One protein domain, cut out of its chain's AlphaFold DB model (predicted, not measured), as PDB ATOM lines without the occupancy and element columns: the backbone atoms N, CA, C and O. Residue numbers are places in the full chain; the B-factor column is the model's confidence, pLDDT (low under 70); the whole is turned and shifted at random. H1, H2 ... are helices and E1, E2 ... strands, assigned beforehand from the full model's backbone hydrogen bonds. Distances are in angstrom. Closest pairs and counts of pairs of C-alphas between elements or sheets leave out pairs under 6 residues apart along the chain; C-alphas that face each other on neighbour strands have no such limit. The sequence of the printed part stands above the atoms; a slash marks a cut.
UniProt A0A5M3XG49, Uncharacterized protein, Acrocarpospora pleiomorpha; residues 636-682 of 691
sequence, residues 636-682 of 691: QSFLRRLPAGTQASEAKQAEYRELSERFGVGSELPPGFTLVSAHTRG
ATOM      1  N   GLN A 636     161.418 188.902 254.959       62.34
ATOM      2  CA  GLN A 636     162.831 188.529 254.789       62.34
ATOM      3  C   GLN A 636     163.225 188.465 253.305       62.34
ATOM      4  O   GLN A 636     162.361 188.444 252.428       62.34
ATOM      5  N   SER A 637     164.527 188.451 253.009       72.19
ATOM      6  CA  SER A 637     165.018 188.417 251.628       72.19
ATOM      7  C   SER A 637     164.646 187.107 250.913       72.19
ATOM      8  O   SER A 637     164.719 186.031 251.501       72.19
ATOM      9  N   PHE A 638     164.270 187.169 249.631       76.56
ATOM     10  CA  PHE A 638     163.940 185.978 248.828       76.56
ATOM     11  C   PHE A 638     164.200 186.176 247.327       76.56
ATOM     12  O   PHE A 638     164.342 187.299 246.838       76.56
ATOM     13  N   LEU A 639     164.246 185.071 246.575       80.69
ATOM     14  CA  LEU A 639     164.399 185.084 245.117       80.69
ATOM     15  C   LEU A 639     163.050 185.218 244.406       80.69
ATOM     16  O   LEU A 639     162.099 184.498 244.711       80.69
ATOM     17  N   ARG A 640     162.991 186.079 243.388       83.06
ATOM     18  CA  ARG A 640     161.807 186.273 242.541       83.06
ATOM     19  C   ARG A 640     162.143 186.092 241.067       83.06
ATOM     20  O   ARG A 640     163.162 186.599 240.599       83.06
ATOM     21  N   ARG A 641     161.269 185.410 240.325       81.75
ATOM     22  CA  ARG A 641     161.403 185.249 238.873       81.75
ATOM     23  C   ARG A 641     161.098 186.568 238.168       81.75
ATOM     24  O   ARG A 641     160.093 187.224 238.451       81.75
ATOM     25  N   LEU A 642     161.968 186.947 237.244       81.25
ATOM     26  CA  LEU A 642     161.812 188.131 236.416       81.25
ATOM     27  C   LEU A 642     161.000 187.826 235.144       81.25
ATOM     28  O   LEU A 642     161.017 186.694 234.650       81.25
ATOM     29  N   PRO A 643     160.308 188.829 234.569       80.62
ATOM     30  CA  PRO A 643     159.717 188.709 233.241       80.62
ATOM     31  C   PRO A 643     160.759 188.310 232.187       80.62
ATOM     32  O   PRO A 643     161.919 188.730 232.249       80.62
ATOM     33  N   ALA A 644     160.338 187.528 231.193       77.44
ATOM     34  CA  ALA A 644     161.221 187.076 230.122       77.44
ATOM     35  C   ALA A 644     161.942 188.260 229.445       77.44
ATOM     36  O   ALA A 644     161.316 189.261 229.100       77.44
ATOM     37  N   GLY A 645     163.260 188.134 229.259       74.50
ATOM     38  CA  GLY A 645     164.102 189.159 228.630       74.50
ATOM     39  C   GLY A 645     164.612 190.261 229.563       74.50
ATOM     40  O   GLY A 645     165.294 191.169 229.094       74.50
ATOM     41  N   THR A 646     164.328 190.195 230.867       81.06
ATOM     42  CA  THR A 646     164.859 191.145 231.859       81.06
ATOM     43  C   THR A 646     165.953 190.511 232.724       81.06
ATOM     44  O   THR A 646     165.997 189.292 232.894       81.06
ATOM     45  N   GLN A 647     166.869 191.335 233.242       80.75
ATOM     46  CA  GLN A 647     167.989 190.911 234.090       80.75
ATOM     47  C   GLN A 647     167.995 191.696 235.405       80.75
ATOM     48  O   GLN A 647     167.554 192.846 235.451       80.75
ATOM     49  N   ALA A 648     168.498 191.076 236.474       83.06
ATOM     50  CA  ALA A 648     168.724 191.767 237.738       83.06
ATOM     51  C   ALA A 648     169.787 192.860 237.579       83.06
ATOM     52  O   ALA A 648     170.741 192.690 236.821       83.06
ATOM     53  N   SER A 649     169.643 193.957 238.326       84.56
ATOM     54  CA  SER A 649     170.659 195.009 238.372       84.56
ATOM     55  C   SER A 649     171.978 194.493 238.955       84.56
ATOM     56  O   SER A 649     171.974 193.588 239.792       84.56
ATOM     57  N   GLU A 650     173.100 195.109 238.572       84.75
ATOM     58  CA  GLU A 650     174.434 194.762 239.095       84.75
ATOM     59  C   GLU A 650     174.482 194.804 240.629       84.75
ATOM     60  O   GLU A 650     175.068 193.927 241.253       84.75
ATOM     61  N   ALA A 651     173.783 195.763 241.249       81.69
ATOM     62  CA  ALA A 651     173.668 195.853 242.703       81.69
ATOM     63  C   ALA A 651     173.015 194.603 243.326       81.69
ATOM     64  O   ALA A 651     173.502 194.097 244.330       81.69
ATOM     65  N   LYS A 652     171.948 194.064 242.715       83.75
ATOM     66  CA  LYS A 652     171.286 192.835 243.194       83.75
ATOM     67  C   LYS A 652     172.096 191.576 242.926       83.75
ATOM     68  O   LYS A 652     172.010 190.628 243.701       83.75
ATOM     69  N   GLN A 653     172.883 191.567 241.857       82.75
ATOM     70  CA  GLN A 653     173.828 190.485 241.591       82.75
ATOM     71  C   GLN A 653     174.973 190.488 242.617       82.75
ATOM     72  O   GLN A 653     175.332 189.427 243.118       82.75
ATOM     73  N   ALA A 654     175.504 191.665 242.969       83.19
ATOM     74  CA  ALA A 654     176.551 191.816 243.978       83.19
ATOM     75  C   ALA A 654     176.070 191.425 245.386       83.19
ATOM     76  O   ALA A 654     176.756 190.666 246.060       83.19
ATOM     77  N   GLU A 655     174.869 191.860 245.787       81.25
ATOM     78  CA  GLU A 655     174.250 191.517 247.082       81.25
ATOM     79  C   GLU A 655     174.075 189.993 247.243       81.25
ATOM     80  O   GLU A 655     174.380 189.424 248.288       81.25
ATOM     81  N   TYR A 656     173.655 189.299 246.179       79.69
ATOM     82  CA  TYR A 656     173.564 187.835 246.185       79.69
ATOM     83  C   TYR A 656     174.939 187.146 246.231       79.69
ATOM     84  O   TYR A 656     175.092 186.108 246.882       79.69
ATOM     85  N   ARG A 657     175.944 187.716 245.549       82.31
ATOM     86  CA  ARG A 657     177.313 187.185 245.543       82.31
ATOM     87  C   ARG A 657     177.935 187.262 246.935       82.31
ATOM     88  O   ARG A 657     178.410 186.241 247.414       82.31
ATOM     89  N   GLU A 658     177.852 188.412 247.601       80.62
ATOM     90  CA  GLU A 658     178.344 188.610 248.975       80.62
ATOM     91  C   GLU A 658     177.708 187.603 249.947       80.62
ATOM     92  O   GLU A 658     178.393 186.941 250.728       80.62
ATOM     93  N   LEU A 659     176.394 187.393 249.828       73.00
ATOM     94  CA  LEU A 659     175.679 186.414 250.640       73.00
ATOM     95  C   LEU A 659     176.134 184.973 250.365       73.00
ATOM     96  O   LEU A 659     176.266 184.173 251.289       73.00
ATOM     97  N   SER A 660     176.411 184.633 249.108       72.88
ATOM     98  CA  SER A 660     176.920 183.308 248.735       72.88
ATOM     99  C   SER A 660     178.389 183.098 249.135       72.88
ATOM    100  O   SER A 660     178.805 181.968 249.408       72.88
ATOM    101  N   GLU A 661     179.201 184.161 249.148       79.88
ATOM    102  CA  GLU A 661     180.598 184.151 249.605       79.88
ATOM    103  C   GLU A 661     180.697 183.871 251.101       79.88
ATOM    104  O   GLU A 661     181.570 183.109 251.514       79.88
ATOM    105  N   ARG A 662     179.754 184.384 251.897       72.06
ATOM    106  CA  ARG A 662     179.669 184.117 253.337       72.06
ATOM    107  C   ARG A 662     179.661 182.624 253.678       72.06
ATOM    108  O   ARG A 662     180.261 182.217 254.666       72.06
ATOM    109  N   PHE A 663     179.022 181.807 252.844       65.56
ATOM    110  CA  PHE A 663     178.979 180.353 253.013       65.56
ATOM    111  C   PHE A 663     179.995 179.616 252.121       65.56
ATOM    112  O   PHE A 663     179.916 178.399 251.964       65.56
ATOM    113  N   GLY A 664     180.963 180.326 251.535       63.97
ATOM    114  CA  GLY A 664     182.107 179.749 250.824       63.97
ATOM    115  C   GLY A 664     181.832 179.263 249.397       63.97
ATOM    116  O   GLY A 664     182.631 178.491 248.871       63.97
ATOM    117  N   VAL A 665     180.722 179.670 248.763       65.25
ATOM    118  CA  VAL A 665     180.355 179.216 247.401       65.25
ATOM    119  C   VAL A 665     180.453 180.336 246.357       65.25
ATOM    120  O   VAL A 665     180.600 180.037 245.174       65.25
ATOM    121  N   GLY A 666     180.393 181.614 246.761       60.47
ATOM    122  CA  GLY A 666     180.618 182.777 245.881       60.47
ATOM    123  C   GLY A 666     179.816 182.770 244.574       60.47
ATOM    124  O   GLY A 666     180.319 183.153 243.522       60.47
ATOM    125  N   SER A 667     178.585 182.252 244.618       68.38
ATOM    126  CA  SER A 667     177.755 182.024 243.434       68.38
ATOM    127  C   SER A 667     177.161 183.308 242.862       68.38
ATOM    128  O   SER A 667     176.825 184.242 243.587       68.38
ATOM    129  N   GLU A 668     176.977 183.322 241.543       78.31
ATOM    130  CA  GLU A 668     176.226 184.373 240.860       78.31
ATOM    131  C   GLU A 668     174.719 184.115 240.922       78.31
ATOM    132  O   GLU A 668     174.263 182.975 241.042       78.31
ATOM    133  N   LEU A 669     173.944 185.197 240.834       78.31
ATOM    134  CA  LEU A 669     172.491 185.128 240.806       78.31
ATOM    135  C   LEU A 669     172.026 184.357 239.553       78.31
ATOM    136  O   LEU A 669     172.453 184.702 238.447       78.31
ATOM    137  N   PRO A 670     171.122 183.369 239.684       77.31
ATOM    138  CA  PRO A 670     170.638 182.604 238.539       77.31
ATOM    139  C   PRO A 670     170.011 183.498 237.447       77.31
ATOM    140  O   PRO A 670     169.263 184.433 237.771       77.31
ATOM    141  N   PRO A 671     170.254 183.227 236.147       75.62
ATOM    142  CA  PRO A 671     169.683 184.014 235.058       75.62
ATOM    143  C   PRO A 671     168.151 184.078 235.119       75.62
ATOM    144  O   PRO A 671     167.478 183.064 235.283       75.62
ATOM    145  N   GLY A 672     167.586 185.276 234.947       79.56
ATOM    146  CA  GLY A 672     166.132 185.484 234.987       79.56
ATOM    147  C   GLY A 672     165.527 185.556 236.394       79.56
ATOM    148  O   GLY A 672     164.304 185.539 236.522       79.56
ATOM    149  N   PHE A 673     166.349 185.671 237.439       82.19
ATOM    150  CA  PHE A 673     165.909 185.919 238.814       82.19
ATOM    151  C   PHE A 673     166.389 187.283 239.319       82.19
ATOM    152  O   PHE A 673     167.278 187.898 238.736       82.19
ATOM    153  N   THR A 674     165.777 187.771 240.399       85.31
ATOM    154  CA  THR A 674     166.214 188.941 241.172       85.31
ATOM    155  C   THR A 674     166.131 188.650 242.669       85.31
ATOM    156  O   THR A 674     165.285 187.861 243.100       85.31
ATOM    157  N   LEU A 675     167.000 189.288 243.456       81.94
ATOM    158  CA  LEU A 675     166.950 189.258 244.914       81.94
ATOM    159  C   LEU A 675     166.034 190.383 245.413       81.94
ATOM    160  O   LEU A 675     166.279 191.566 245.164       81.94
ATOM    161  N   VAL A 676     164.973 190.012 246.123       80.19
ATOM    162  CA  VAL A 676     164.122 190.949 246.858       80.19
ATOM    163  C   VAL A 676     164.705 191.073 248.258       80.19
ATOM    164  O   VAL A 676     164.735 190.082 248.977       80.19
ATOM    165  N   SER A 677     165.187 192.261 248.633       76.31
ATOM    166  CA  SER A 677     165.737 192.488 249.975       76.31
ATOM    167  C   SER A 677     164.637 192.570 251.024       76.31
ATOM    168  O   SER A 677     163.484 192.917 250.723       76.31
ATOM    169  N   ALA A 678     165.033 192.299 252.264       66.88
ATOM    170  CA  ALA A 678     164.148 192.399 253.400       66.88
ATOM    171  C   ALA A 678     163.511 193.799 253.516       66.88
ATOM    172  O   ALA A 678     164.172 194.819 253.305       66.88
ATOM    173  N   HIS A 679     162.215 193.853 253.821       59.69
ATOM    174  CA  HIS A 679     161.482 195.100 254.046       59.69
ATOM    175  C   HIS A 679     160.293 194.897 254.990       59.69
ATOM    176  O   HIS A 679     159.612 193.875 254.951       59.69
ATOM    177  N   THR A 680     159.985 195.905 255.802       40.16
ATOM    178  CA  THR A 680     158.825 195.887 256.702       40.16
ATOM    179  C   THR A 680     157.556 196.294 255.945       40.16
ATOM    180  O   THR A 680     157.520 197.344 255.296       40.16
ATOM    181  N   ARG A 681     156.483 195.494 256.027       38.19
ATOM    182  CA  ARG A 681     155.170 195.830 255.439       38.19
ATOM    183  C   ARG A 681     154.174 196.224 256.532       38.19
ATOM    184  O   ARG A 681     153.865 195.434 257.418       38.19
ATOM    185  N   GLY A 682     153.634 197.441 256.444       30.67
ATOM    186  CA  GLY A 682     152.568 197.932 257.320       30.67
ATOM    187  C   GLY A 682     151.188 197.840 256.666       30.67
ATOM    188  O   GLY A 682     151.017 198.224 255.509       30.67
TER     189      GLY A 682
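AT A GLANCE: This is residues 636 to 682 of the 691 residues of an uncharacterized protein of Acrocarpospora pleiomorpha (UniProt A0A5M3XG49). Two short antiparallel strands, E1 and E2, make a small ribbon; helix H1 packs on the E2 side with residues 651 to 656, and E2 runs on into a tail, E3, at 68 degrees. The 47 printed residues hold, in order, E1, H1, E2 and E3, a mixed class. The whole is flat, 32 by 31 by 14 A, and only just compact, close to loose, with a radius of gyration of the C-alphas of 11.3 A.

HOW THE PARTS SIT: Look first at E1, residues 638 to 641, and E2, residues 673 to 676: N 640 and O 674 are 2.9 A apart, within hydrogen-bond range. From E2, go to H1, residues 650 to 662; their closest C-alphas, of Lys 652 and Leu 675, are 5.9 A apart. Every O i to N i+4 pair in H1 is within hydrogen-bond range. E3, residues 679 to 681, is apart from E1, H1 and E2 and pairs with no named strand.

IN THESE COORDINATES: Find C-alpha 650 at (174.434, 194.762, 239.095); H1 runs 18.5 A to C-alpha 662. E1 spans 10.3 A, E2 9.7 A and E3 6.5 A, ending at (155.170, 195.830, 255.439).

THE WHOLE: The C-alphas of Gly 664 and Gly 682 are farthest apart, 35.3 A. The printed part has no cut and no long link. Confidence is under 70 at residues 636, 663 to 667 and 678 to 682.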